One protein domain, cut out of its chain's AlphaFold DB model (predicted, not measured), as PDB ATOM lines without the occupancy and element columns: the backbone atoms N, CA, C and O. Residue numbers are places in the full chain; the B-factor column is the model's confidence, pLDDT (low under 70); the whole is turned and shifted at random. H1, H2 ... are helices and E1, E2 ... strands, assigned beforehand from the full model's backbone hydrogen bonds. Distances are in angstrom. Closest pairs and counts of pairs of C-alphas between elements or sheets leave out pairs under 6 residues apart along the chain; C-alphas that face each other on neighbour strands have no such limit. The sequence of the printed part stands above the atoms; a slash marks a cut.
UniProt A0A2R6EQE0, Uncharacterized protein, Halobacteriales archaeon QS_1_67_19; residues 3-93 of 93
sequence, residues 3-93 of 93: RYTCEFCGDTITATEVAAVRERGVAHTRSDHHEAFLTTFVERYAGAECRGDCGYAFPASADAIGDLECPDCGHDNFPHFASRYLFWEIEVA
ATOM      1  N   ARG A   3     270.028 152.957 319.449       95.88
ATOM      2  CA  ARG A   3     268.758 152.229 319.344       95.88
ATOM      3  C   ARG A   3     267.829 152.518 320.516       95.88
ATOM      4  O   ARG A   3     268.292 152.787 321.616       95.88
ATOM      5  N   TYR A   4     266.536 152.413 320.267       95.25
ATOM      6  CA  TYR A   4     265.470 152.445 321.263       95.25
ATOM      7  C   TYR A   4     264.487 151.320 320.948       95.25
ATOM      8  O   TYR A   4     264.093 151.177 319.790       95.25
ATOM      9  N   THR A   5     264.094 150.552 321.958       95.88
ATOM     10  CA  THR A   5     263.027 149.551 321.848       95.88
ATOM     11  C   THR A   5     261.798 150.086 322.567       95.88
ATOM     12  O   THR A   5     261.855 150.355 323.765       95.88
ATOM     13  N   CYS A   6     260.697 150.255 321.843       94.81
ATOM     14  CA  CYS A   6     259.454 150.769 322.395       94.81
ATOM     15  C   CYS A   6     258.852 149.777 323.392       94.81
ATOM     16  O   CYS A   6     258.545 148.649 323.017       94.81
ATOM     17  N   GLU A   7     258.642 150.174 324.649       92.56
ATOM     18  CA  GLU A   7     258.024 149.277 325.639       92.56
ATOM     19  C   GLU A   7     256.526 149.043 325.387       92.56
ATOM     20  O   GLU A   7     255.988 148.026 325.817       92.56
ATOM     21  N   PHE A   8     255.859 149.929 324.636       93.44
ATOM     22  CA  PHE A   8     254.433 149.797 324.328       93.44
ATOM     23  C   PHE A   8     254.137 148.731 323.261       93.44
ATOM     24  O   PHE A   8     253.082 148.103 323.310       93.44
ATOM     25  N   CYS A   9     255.043 148.516 322.299       96.31
ATOM     26  CA  CYS A   9     254.810 147.606 321.165       96.31
ATOM     27  C   CYS A   9     255.980 146.675 320.814       96.31
ATOM     28  O   CYS A   9     255.793 145.723 320.059       96.31
ATOM     29  N   GLY A  10     257.173 146.911 321.359       95.69
ATOM     30  CA  GLY A  10     258.387 146.147 321.068       95.69
ATOM     31  C   GLY A  10     259.153 146.592 319.816       95.69
ATOM     32  O   GLY A  10     260.229 146.050 319.555       95.69
ATOM     33  N   ASP A  11     258.655 147.572 319.055       96.50
ATOM     34  CA  ASP A  11     259.335 148.048 317.847       96.50
ATOM     35  C   ASP A  11     260.680 148.699 318.172       96.50
ATOM     36  O   ASP A  11     260.839 149.423 319.156       96.50
ATOM     37  N   THR A  12     261.671 148.451 317.316       96.56
ATOM     38  CA  THR A  12     263.018 149.000 317.486       96.56
ATOM     39  C   THR A  12     263.275 150.139 316.509       96.56
ATOM     40  O   THR A  12     263.314 149.951 315.292       96.56
ATOM     41  N   ILE A  13     263.553 151.321 317.050       95.75
ATOM     42  CA  ILE A  13     263.968 152.507 316.307       95.75
ATOM     43  C   ILE A  13     265.489 152.604 316.372       95.75
ATOM     44  O   ILE A  13     266.079 152.636 317.450       95.75
ATOM     45  N   THR A  14     266.140 152.682 315.213       96.25
ATOM     46  CA  THR A  14     267.603 152.801 315.117       96.25
ATOM     47  C   THR A  14     268.009 154.029 314.312       96.25
ATOM     48  O   THR A  14     267.311 154.447 313.383       96.25
ATOM     49  N   ALA A  15     269.143 154.628 314.675       96.12
ATOM     50  CA  ALA A  15     269.797 155.677 313.900       96.12
ATOM     51  C   ALA A  15     271.286 155.787 314.262       96.12
ATOM     52  O   ALA A  15     271.742 155.272 315.285       96.12
ATOM     53  N   THR A  16     272.057 156.488 313.431       95.38
ATOM     54  CA  THR A  16     273.464 156.790 313.736       95.38
ATOM     55  C   THR A  16     273.580 157.660 314.986       95.38
ATOM     56  O   THR A  16     274.367 157.347 315.874       95.38
ATOM     57  N   GLU A  17     272.743 158.697 315.070       95.00
ATOM     58  CA  GLU A  17     272.759 159.702 316.130       95.00
ATOM     59  C   GLU A  17     271.641 159.473 317.151       95.00
ATOM     60  O   GLU A  17     270.488 159.234 316.783       95.00
ATOM     61  N   VAL A  18     271.954 159.655 318.437       93.81
ATOM     62  CA  VAL A  18     270.970 159.603 319.539       93.81
ATOM     63  C   VAL A  18     269.832 160.601 319.316       93.81
ATOM     64  O   VAL A  18     268.671 160.283 319.565       93.81
ATOM     65  N   ALA A  19     270.149 161.793 318.801       93.75
ATOM     66  CA  ALA A  19     269.154 162.820 318.507       93.75
ATOM     67  C   ALA A  19     268.096 162.330 317.503       93.75
ATOM     68  O   ALA A  19     266.908 162.557 317.712       93.75
ATOM     69  N   ALA A  20     268.513 161.590 316.472       95.69
ATOM     70  CA  ALA A  20     267.603 161.046 315.468       95.69
ATOM     71  C   ALA A  20     266.743 159.897 316.023       95.69
ATOM     72  O   ALA A  20     265.568 159.797 315.676       95.69
ATOM     73  N   VAL A  21     267.290 159.048 316.906       96.25
ATOM     74  CA  VAL A  21     266.485 158.028 317.611       96.25
ATOM     75  C   VAL A  21     265.427 158.695 318.478       96.25
ATOM     76  O   VAL A  21     264.268 158.299 318.438       96.25
ATOM     77  N   ARG A  22     265.805 159.736 319.220       95.44
ATOM     78  CA  ARG A  22     264.894 160.484 320.085       95.44
ATOM     79  C   ARG A  22     263.777 161.160 319.292       95.44
ATOM     80  O   ARG A  22     262.624 161.034 319.676       95.44
ATOM     81  N   GLU A  23     264.096 161.846 318.197       95.81
ATOM     82  CA  GLU A  23     263.097 162.488 317.333       95.81
ATOM     83  C   GLU A  23     262.093 161.466 316.779       95.81
ATOM     84  O   GLU A  23     260.881 161.641 316.916       95.81
ATOM     85  N   ARG A  24     262.595 160.358 316.222       97.19
ATOM     86  CA  ARG A  24     261.760 159.268 315.700       97.19
ATOM     87  C   ARG A  24     260.932 158.606 316.796       97.19
ATOM     88  O   ARG A  24     259.765 158.319 316.570       97.19
ATOM     89  N   GLY A  25     261.517 158.403 317.974       96.81
ATOM     90  CA  GLY A  25     260.830 157.874 319.147       96.81
ATOM     91  C   GLY A  25     259.678 158.772 319.579       96.81
ATOM     92  O   GLY A  25     258.573 158.279 319.741       96.81
ATOM     93  N   VAL A  26     259.889 160.090 319.670       97.06
ATOM     94  CA  VAL A  26     258.817 161.045 320.005       97.06
ATOM     95  C   VAL A  26     257.689 160.986 318.975       97.06
ATOM     96  O   VAL A  26     256.518 160.954 319.352       97.06
ATOM     97  N   ALA A  27     258.028 160.956 317.684       97.31
ATOM     98  CA  ALA A  27     257.039 160.871 316.613       97.31
ATOM     99  C   ALA A  27     256.240 159.556 316.660       97.31
ATOM    100  O   ALA A  27     255.019 159.577 316.505       97.31
ATOM    101  N   HIS A  28     256.917 158.437 316.920       97.00
ATOM    102  CA  HIS A  28     256.299 157.124 317.100       97.00
ATOM    103  C   HIS A  28     255.376 157.103 318.323       97.00
ATOM    104  O   HIS A  28     254.205 156.761 318.198       97.00
ATOM    105  N   THR A  29     255.839 157.580 319.485       96.12
ATOM    106  CA  THR A  29     255.004 157.674 320.690       96.12
ATOM    107  C   THR A  29     253.767 158.536 320.446       96.12
ATOM    108  O   THR A  29     252.683 158.163 320.879       96.12
ATOM    109  N   ARG A  30     253.889 159.661 319.726       95.69
ATOM    110  CA  ARG A  30     252.738 160.515 319.383       95.69
ATOM    111  C   ARG A  30     251.742 159.816 318.461       95.69
ATOM    112  O   ARG A  30     250.545 159.975 318.652       95.69
ATOM    113  N   SER A  31     252.225 159.126 317.434       96.38
ATOM    114  CA  SER A  31     251.353 158.580 316.386       96.38
ATOM    115  C   SER A  31     250.662 157.297 316.831       96.38
ATOM    116  O   SER A  31     249.481 157.112 316.551       96.38
ATOM    117  N   ASP A  32     251.390 156.446 317.552       96.31
ATOM    118  CA  ASP A  32     250.986 155.056 317.771       96.31
ATOM    119  C   ASP A  32     250.636 154.766 319.240       96.31
ATOM    120  O   ASP A  32     249.914 153.811 319.531       96.31
ATOM    121  N   HIS A  33     251.127 155.585 320.181       95.62
ATOM    122  CA  HIS A  33     251.067 155.300 321.621       95.62
ATOM    123  C   HIS A  33     250.703 156.516 322.484       95.62
ATOM    124  O   HIS A  33     251.071 156.565 323.657       95.62
ATOM    125  N   HIS A  34     249.980 157.497 321.930       93.25
ATOM    126  CA  HIS A  34     249.654 158.742 322.640       93.25
ATOM    127  C   HIS A  34     248.890 158.481 323.944       93.25
ATOM    128  O   HIS A  34     249.365 158.871 325.008       93.25
ATOM    129  N   GLU A  35     247.789 157.729 323.889       91.50
ATOM    130  CA  GLU A  35     246.972 157.405 325.070       91.50
ATOM    131  C   GLU A  35     247.748 156.595 326.123       91.50
ATOM    132  O   GLU A  35     247.686 156.883 327.321       91.50
ATOM    133  N   ALA A  36     248.536 155.608 325.682       92.31
ATOM    134  CA  ALA A  36     249.380 154.815 326.574       92.31
ATOM    135  C   ALA A  36     250.427 155.697 327.275       92.31
ATOM    136  O   ALA A  36     250.637 155.588 328.485       92.31
ATOM    137  N   PHE A  37     251.023 156.634 326.537       92.94
ATOM    138  CA  PHE A  37     251.987 157.577 327.082       92.94
ATOM    139  C   PHE A  37     251.365 158.552 328.091       92.94
ATOM    140  O   PHE A  37     252.025 158.876 329.077       92.94
ATOM    141  N   LEU A  38     250.111 158.988 327.915       91.75
ATOM    142  CA  LEU A  38     249.426 159.832 328.909       91.75
ATOM    143  C   LEU A  38     249.306 159.137 330.275       91.75
ATOM    144  O   LEU A  38     249.458 159.782 331.313       91.75
ATOM    145  N   THR A  39     249.120 157.816 330.286       90.12
ATOM    146  CA  THR A  39     249.096 157.033 331.532       90.12
ATOM    147  C   THR A  39     250.469 157.058 332.210       90.12
ATOM    148  O   THR A  39     250.580 157.424 333.382       90.12
ATOM    149  N   THR A  40     251.539 156.782 331.457       89.38
ATOM    150  CA  THR A  40     252.924 156.884 331.954       89.38
ATOM    151  C   THR A  40     253.282 158.302 332.398       89.38
ATOM    152  O   THR A  40     254.044 158.487 333.351       89.38
ATOM    153  N   PHE A  41     252.744 159.323 331.727       91.38
ATOM    154  CA  PHE A  41     252.977 160.712 332.087       91.38
ATOM    155  C   PHE A  41     252.496 160.999 333.507       91.38
ATOM    156  O   PHE A  41     253.243 161.582 334.286       91.38
ATOM    157  N   VAL A  42     251.292 160.559 333.873       89.19
ATOM    158  CA  VAL A  42     250.750 160.782 335.220       89.19
ATOM    159  C   VAL A  42     251.621 160.109 336.275       89.19
ATOM    160  O   VAL A  42     251.962 160.728 337.279       89.19
ATOM    161  N   GLU A  43     252.053 158.876 336.027       88.56
ATOM    162  CA  GLU A  43     252.898 158.131 336.966       88.56
ATOM    163  C   GLU A  43     254.263 158.792 337.195       88.56
ATOM    164  O   GLU A  43     254.789 158.766 338.309       88.56
ATOM    165  N   ARG A  44     254.855 159.380 336.148       89.06
ATOM    166  CA  ARG A  44     256.238 159.888 336.185       89.06
ATOM    167  C   ARG A  44     256.354 161.403 336.353       89.06
ATOM    168  O   ARG A  44     257.394 161.880 336.804       89.06
ATOM    169  N   TYR A  45     255.335 162.156 335.951       90.25
ATOM    170  CA  TYR A  45     255.399 163.607 335.761       90.25
ATOM    171  C   TYR A  45     254.157 164.355 336.272       90.25
ATOM    172  O   TYR A  45     254.019 165.544 335.986       90.25
ATOM    173  N   ALA A  46     253.267 163.717 337.040       86.38
ATOM    174  CA  ALA A  46     252.177 164.416 337.722       86.38
ATOM    175  C   ALA A  46     252.670 165.666 338.475       86.38
ATOM    176  O   ALA A  46     253.678 165.625 339.184       86.38
ATOM    177  N   GLY A  47     251.949 166.780 338.330       90.62
ATOM    178  CA  GLY A  47     252.325 168.065 338.920       90.62
ATOM    179  C   GLY A  47     253.443 168.804 338.183       90.62
ATOM    180  O   GLY A  47     253.850 169.869 338.639       90.62
ATOM    181  N   ALA A  48     253.948 168.280 337.060       93.81
ATOM    182  CA  ALA A  48     254.884 169.021 336.229       93.81
ATOM    183  C   ALA A  48     254.238 170.312 335.716       93.81
ATOM    184  O   ALA A  48     253.076 170.334 335.305       93.81
ATOM    185  N   GLU A  49     255.015 171.386 335.728       95.56
ATOM    186  CA  GLU A  49     254.572 172.680 335.228       95.56
ATOM    187  C   GLU A  49     254.660 172.746 333.702       95.56
ATOM    188  O   GLU A  49     255.513 172.118 333.059       95.56
ATOM    189  N   CYS A  50     253.765 173.536 333.121       95.88
ATOM    190  CA  CYS A  50     253.783 173.884 331.719       95.88
ATOM    191  C   CYS A  50     255.077 174.618 331.371       95.88
ATOM    192  O   CYS A  50     255.449 175.608 331.998       95.88
ATOM    193  N   ARG A  51     255.709 174.195 330.278       95.44
ATOM    194  CA  ARG A  51     256.926 174.813 329.746       95.44
ATOM    195  C   ARG A  51     256.712 176.079 328.920       95.44
ATOM    196  O   ARG A  51     257.682 176.644 328.423       95.44
ATOM    197  N   GLY A  52     255.465 176.510 328.764       93.25
ATOM    198  CA  GLY A  52     255.134 177.837 328.250       93.25
ATOM    199  C   GLY A  52     255.277 178.942 329.301       93.25
ATOM    200  O   GLY A  52     254.895 180.072 329.016       93.25
ATOM    201  N   ASP A  53     255.766 178.615 330.504       92.12
ATOM    202  CA  ASP A  53     255.970 179.533 331.630       92.12
ATOM    203  C   ASP A  53     254.692 180.291 332.050       92.12
ATOM    204  O   ASP A  53     254.742 181.426 332.522       92.12
ATOM    205  N   CYS A  54     253.521 179.661 331.891       96.25
ATOM    206  CA  CYS A  54     252.223 180.239 332.265       96.25
ATOM    207  C   CYS A  54     251.782 179.916 333.704       96.25
ATOM    208  O   CYS A  54     250.777 180.450 334.165       96.25
ATOM    209  N   GLY A  55     252.512 179.045 334.410       95.12
ATOM    210  CA  GLY A  55     252.191 178.619 335.778       95.12
ATOM    211  C   GLY A  55     251.155 177.492 335.888       95.12
ATOM    212  O   GLY A  55     250.842 177.071 336.998       95.12
ATOM    213  N   TYR A  56     250.640 176.974 334.769       94.88
ATOM    214  CA  TYR A  56     249.779 175.791 334.778       94.88
ATOM    215  C   TYR A  56     250.563 174.548 335.221       94.88
ATOM    216  O   TYR A  56     251.650 174.300 334.703       94.88
ATOM    217  N   ALA A  57     249.995 173.734 336.112       95.50
ATOM    218  CA  ALA A  57     250.552 172.444 336.515       95.50
ATOM    219  C   ALA A  57     249.620 171.307 336.086       95.50
ATOM    220  O   ALA A  57     248.416 171.346 336.352       95.50
ATOM    221  N   PHE A  58     250.175 170.282 335.437       93.62
ATOM    222  CA  PHE A  58     249.391 169.140 334.972       93.62
ATOM    223  C   PHE A  58     248.863 168.314 336.158       93.62
ATOM    224  O   PHE A  58     249.611 168.051 337.108       93.62
ATOM    225  N   PRO A  59     247.588 167.882 336.129       90.25
ATOM    226  CA  PRO A  59     246.981 167.167 337.244       90.25
ATOM    227  C   PRO A  59     247.597 165.775 337.439       90.25
ATOM    228  O   PRO A  59     248.164 165.179 336.532       90.25
ATOM    229  N   ALA A  60     247.444 165.222 338.643       86.44
ATOM    230  CA  ALA A  60     247.958 163.897 339.001       86.44
ATOM    231  C   ALA A  60     247.003 162.738 338.649       86.44
ATOM    232  O   ALA A  60     247.071 161.676 339.261       86.44
ATOM    233  N   SER A  61     246.075 162.949 337.712       83.31
ATOM    234  CA  SER A  61     245.056 161.965 337.332       83.31
ATOM    235  C   SER A  61     244.959 161.863 335.816       83.31
ATOM    236  O   SER A  61     244.766 162.884 335.158       83.31
ATOM    237  N   ALA A  62     245.042 160.641 335.281       75.25
ATOM    238  CA  ALA A  62     244.912 160.380 333.845       75.25
ATOM    239  C   ALA A  62     243.534 160.796 333.324       75.25
ATOM    240  O   ALA A  62     243.448 161.430 332.282       75.25
ATOM    241  N   ASP A  63     242.480 160.583 334.117       81.56
ATOM    242  CA  ASP A  63     241.116 160.998 333.770       81.56
ATOM    243  C   ASP A  63     240.958 162.528 333.676       81.56
ATOM    244  O   ASP A  63     239.997 163.024 333.091       81.56
ATOM    245  N   ALA A  64     241.879 163.289 334.279       83.12
ATOM    246  CA  ALA A  64     241.892 164.749 334.241       83.12
ATOM    247  C   ALA A  64     242.844 165.319 333.173       83.12
ATOM    248  O   ALA A  64     242.815 166.526 332.927       83.12
ATOM    249  N   ILE A  65     243.682 164.483 332.548       83.94
ATOM    250  CA  ILE A  65     244.569 164.876 331.451       83.94
ATOM    251  C   ILE A  65     243.929 164.442 330.138       83.94
ATOM    252  O   ILE A  65     243.935 163.267 329.792       83.94
ATOM    253  N   GLY A  66     243.399 165.409 329.386       83.50
ATOM    254  CA  GLY A  66     242.951 165.159 328.014       83.50
ATOM    255  C   GLY A  66     244.116 165.053 327.025       83.50
ATOM    256  O   GLY A  66     244.103 164.202 326.145       83.50
ATOM    257  N   ASP A  67     245.126 165.915 327.179       90.06
ATOM    258  CA  ASP A  67     246.356 165.936 326.380       90.06
ATOM    259  C   ASP A  67     247.460 166.711 327.136       90.06
ATOM    260  O   ASP A  67     247.233 167.253 328.221       90.06
ATOM    261  N   LEU A  68     248.660 166.784 326.557       93.88
ATOM    262  CA  LEU A  68     249.798 167.576 327.033       93.88
ATOM    263  C   LEU A  68     249.924 168.938 326.326       93.88
ATOM    264  O   LEU A  68     250.901 169.665 326.543       93.88
ATOM    265  N   GLU A  69     248.944 169.317 325.507       95.56
ATOM    266  CA  GLU A  69     248.726 170.723 325.173       95.56
ATOM    267  C   GLU A  69     248.220 171.453 326.426       95.56
ATOM    268  O   GLU A  69     247.260 171.032 327.070       95.56
ATOM    269  N   CYS A  70     248.898 172.529 326.823       94.62
ATOM    270  CA  CYS A  70     248.507 173.277 328.011       94.62
ATOM    271  C   CYS A  70     247.177 174.006 327.773       94.62
ATOM    272  O   CYS A  70     247.115 174.836 326.864       94.62
ATOM    273  N   PRO A  71     246.152 173.800 328.618       93.31
ATOM    274  CA  PRO A  71     244.852 174.440 328.431       93.31
ATOM    275  C   PRO A  71     244.888 175.960 328.644       93.31
ATOM    276  O   PRO A  71     244.040 176.668 328.106       93.31
ATOM    277  N   ASP A  72     245.870 176.472 329.392       95.06
ATOM    278  CA  ASP A  72     245.958 177.899 329.717       95.06
ATOM    279  C   ASP A  72     246.656 178.716 328.621       95.06
ATOM    280  O   ASP A  72     246.287 179.863 328.375       95.06
ATOM    281  N   CYS A  73     247.682 178.158 327.966       96.62
ATOM    282  CA  CYS A  73     248.510 178.903 327.005       96.62
ATOM    283  C   CYS A  73     248.669 178.238 325.630       96.62
ATOM    284  O   CYS A  73     249.334 178.806 324.763       96.62
ATOM    285  N   GLY A  74     248.097 177.049 325.417       96.00
ATOM    286  CA  GLY A  74     248.186 176.300 324.158       96.00
ATOM    287  C   GLY A  74     249.579 175.745 323.848       96.00
ATOM    288  O   GLY A  74     249.841 175.320 322.727       96.00
ATOM    289  N   HIS A  75     250.517 175.778 324.802       97.12
ATOM    290  CA  HIS A  75     251.855 175.237 324.577       97.12
ATOM    291  C   HIS A  75     251.812 173.707 324.498       97.12
ATOM    292  O   HIS A  75     251.346 173.052 325.431       97.12
ATOM    293  N   ASP A  76     252.363 173.141 323.427       96.38
ATOM    294  CA  ASP A  76     252.511 171.696 323.256       96.38
ATOM    295  C   ASP A  76     253.680 171.164 324.102       96.38
ATOM    296  O   ASP A  76     254.857 171.342 323.768       96.38
ATOM    297  N   ASN A  77     253.369 170.496 325.216       96.12
ATOM    298  CA  ASN A  77     254.382 169.928 326.109       96.12
ATOM    299  C   ASN A  77     254.741 168.480 325.752       96.12
ATOM    300  O   ASN A  77     255.722 167.950 326.287       96.12
ATOM    301  N   PHE A  78     253.997 167.831 324.851       96.00
ATOM    302  CA  PHE A  78     254.179 166.412 324.556       96.00
ATOM    303  C   PHE A  78     255.604 166.086 324.080       96.00
ATOM    304  O   PHE A  78     256.218 165.195 324.676       96.00
ATOM    305  N   PRO A  79     256.207 166.798 323.096       95.38
ATOM    306  CA  PRO A  79     257.541 166.449 322.610       95.38
ATOM    307  C   PRO A  79     258.593 166.484 323.713       95.38
ATOM    308  O   PRO A  79     259.532 165.691 323.712       95.38
ATOM    309  N   HIS A  80     258.429 167.383 324.684       94.69
ATOM    310  CA  HIS A  80     259.341 167.486 325.812       94.69
ATOM    311  C   HIS A  80     259.243 166.277 326.739       94.69
ATOM    312  O   HIS A  80     260.267 165.669 327.059       94.69
ATOM    313  N   PHE A  81     258.032 165.930 327.173       94.62
ATOM    314  CA  PHE A  81     257.836 164.822 328.100       94.62
ATOM    315  C   PHE A  81     258.166 163.481 327.451       94.62
ATOM    316  O   PHE A  81     258.919 162.706 328.040       94.62
ATOM    317  N   ALA A  82     257.723 163.253 326.212       94.75
ATOM    318  CA  ALA A  82     258.084 162.060 325.451       94.75
ATOM    319  C   ALA A  82     259.606 161.959 325.290       94.75
ATOM    320  O   ALA A  82     260.209 160.932 325.582       94.75
ATOM    321  N   SER A  83     260.274 163.062 324.941       93.75
ATOM    322  CA  SER A  83     261.731 163.073 324.816       93.75
ATOM    323  C   SER A  83     262.465 162.772 326.130       93.75
ATOM    324  O   SER A  83     263.550 162.187 326.078       93.75
ATOM    325  N   ARG A  84     261.949 163.217 327.283       91.69
ATOM    326  CA  ARG A  84     262.547 162.936 328.600       91.69
ATOM    327  C   ARG A  84     262.371 161.482 328.998       91.69
ATOM    328  O   ARG A  84     263.304 160.899 329.542       91.69
ATOM    329  N   TYR A  85     261.205 160.928 328.711       89.94
ATOM    330  CA  TYR A  85     260.900 159.526 328.930       89.94
ATOM    331  C   TYR A  85     261.823 158.623 328.096       89.94
ATOM    332  O   TYR A  85     262.487 157.757 328.653       89.94
ATOM    333  N   LEU A  86     261.995 158.926 326.805       89.25
ATOM    334  CA  LEU A  86     262.847 158.152 325.895       89.25
ATOM    335  C   LEU A  86     264.345 158.225 326.215       89.25
ATOM    336  O   LEU A  86     265.090 157.328 325.840       89.25
ATOM    337  N   PHE A  87     264.829 159.299 326.854       83.75
ATOM    338  CA  PHE A  87     266.273 159.516 327.023       83.75
ATOM    339  C   PHE A  87     266.983 158.378 327.751       83.75
ATOM    340  O   PHE A  87     268.114 158.057 327.400       83.75
ATOM    341  N   TRP A  88     266.327 157.797 328.752       77.38
ATOM    342  CA  TRP A  88     266.911 156.747 329.581       77.38
ATOM    343  C   TRP A  88     266.828 155.360 328.939       77.38
ATOM    344  O   TRP A  88     267.540 154.460 329.367       77.38
ATOM    345  N   GLU A  89     266.029 155.223 327.880       81.81
ATOM    346  CA  GLU A  89     265.774 153.966 327.169       81.81
ATOM    347  C   GLU A  89     266.614 153.830 325.885       81.81
ATOM    348  O   GLU A  89     266.579 152.797 325.214       81.81
ATOM    349  N   ILE A  90     267.349 154.880 325.491       89.31
ATOM    350  CA  ILE A  90     268.210 154.838 324.304       89.31
ATOM    351  C   ILE A  90     269.541 154.181 324.662       89.31
ATOM    352  O   ILE A  90     270.325 154.699 325.458       89.31
ATOM    353  N   GLU A  91     269.842 153.086 323.980       90.31
ATOM    354  CA  GLU A  91     271.111 152.386 324.083       90.31
ATOM    355  C   GLU A  91     272.085 152.853 322.994       90.31
ATOM    356  O   GLU A  91     271.707 153.068 321.836       90.31
ATOM    357  N   VAL A  92     273.363 152.976 323.358       87.75
ATOM    358  CA  VAL A  92     274.445 153.368 322.447       87.75
ATOM    359  C   VAL A  92     275.507 152.275 322.446       87.75
ATOM    360  O   VAL A  92     276.073 151.962 323.492       87.75
ATOM    361  N   ALA A  93     275.760 151.710 321.264       75.12
ATOM    362  CA  ALA A  93     276.846 150.766 320.993       75.12
ATOM    363  C   ALA A  93     277.954 151.413 320.159       75.12
ATOM    364  O   ALA A  93     277.610 152.220 319.250       75.12
TER     365      ALA A  93
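Overview. This is residues 3 to 93 of the 93 residues of an uncharacterized protein of Halobacteriales archaeon QS_1_67_19 (UniProt A0A2R6EQE0). The domain is elongated, with a small three-stranded sheet covered on one face by the helix H1 at one end, the helices H2 and H3 in the middle, and a looping head of residues 46 to 77, with no named element, at the other end. H3 packs crosswise on H1, and the printed part closes with E3 back in the sheet beside E1. The printed part has 91 residues with three named helices and three named strands, in the order E1 E2 H1 H2 H3 E3; the sheet runs E2, E1, E3, all antiparallel, and the class is mixed, helices and strands. The whole is compact, with a radius of gyration of the C-alphas of 13.5 A, and spans 40 by 24 by 19 A.

Arrangement. E1, residues 3 to 5, is the inner strand of the sheet. E2, residues 12 to 15, forms a hairpin with it, antiparallel at 166 degrees, and N 4 and O 13 are 2.9 A apart, within hydrogen-bond range. E3, residues 90 to 92, is antiparallel to E1 at 143 degrees, with N 91 and O 3 within hydrogen-bond range at 2.8 A. H1, residues 18 to 32, is on the sheet at a height of 8.9 A, in two layers, a helix on one face of a sheet. It lies over E2 and runs along the strands, at 26 degrees to E2 on the local plane; the closest C-alphas of the two are those of Ala 15 and Val 21, 5.5 A apart. H3, residues 78 to 87, touches H1 at a steep tilt of 54 degrees, opposite ways, the closest C-alphas being those of Val 26 and Ala 82, 5.6 A apart. H2, residues 34 to 45, is close to H3 but not clearly touching, the closest C-alphas being those of Phe 41 and Phe 81, 7.5 A apart. Their lines are only just about perpendicular, at 70.2 degrees. H2 and H3 are not on the sheet. In H1, H2 and H3 every O i to N i+4 pair is within hydrogen-bond range.

Along the chain. E1 begins at C-alpha 3, (268.758, 152.229, 319.344), and is 6.8 A long; E2 is 10.2 A long. H1 measures 20.6 A, H2 15.1 A and H3 14.1 A from first to last C-alpha. H3 begins at C-alpha 78, (254.179, 166.412, 324.556). E3, 6.7 A long, ends at C-alpha 92, (274.445, 153.368, 322.447).

Size, cuts and confidence. The two C-alphas farthest apart, those of Asp 72 and Ala 93, are 42.0 A apart. The link from H2 to H3, 32 residues, is long. The printed part has no cut and ends at residue 93, the chain's last residue. The mean pLDDT of the printed part is 92.5, and no printed residue is under 70.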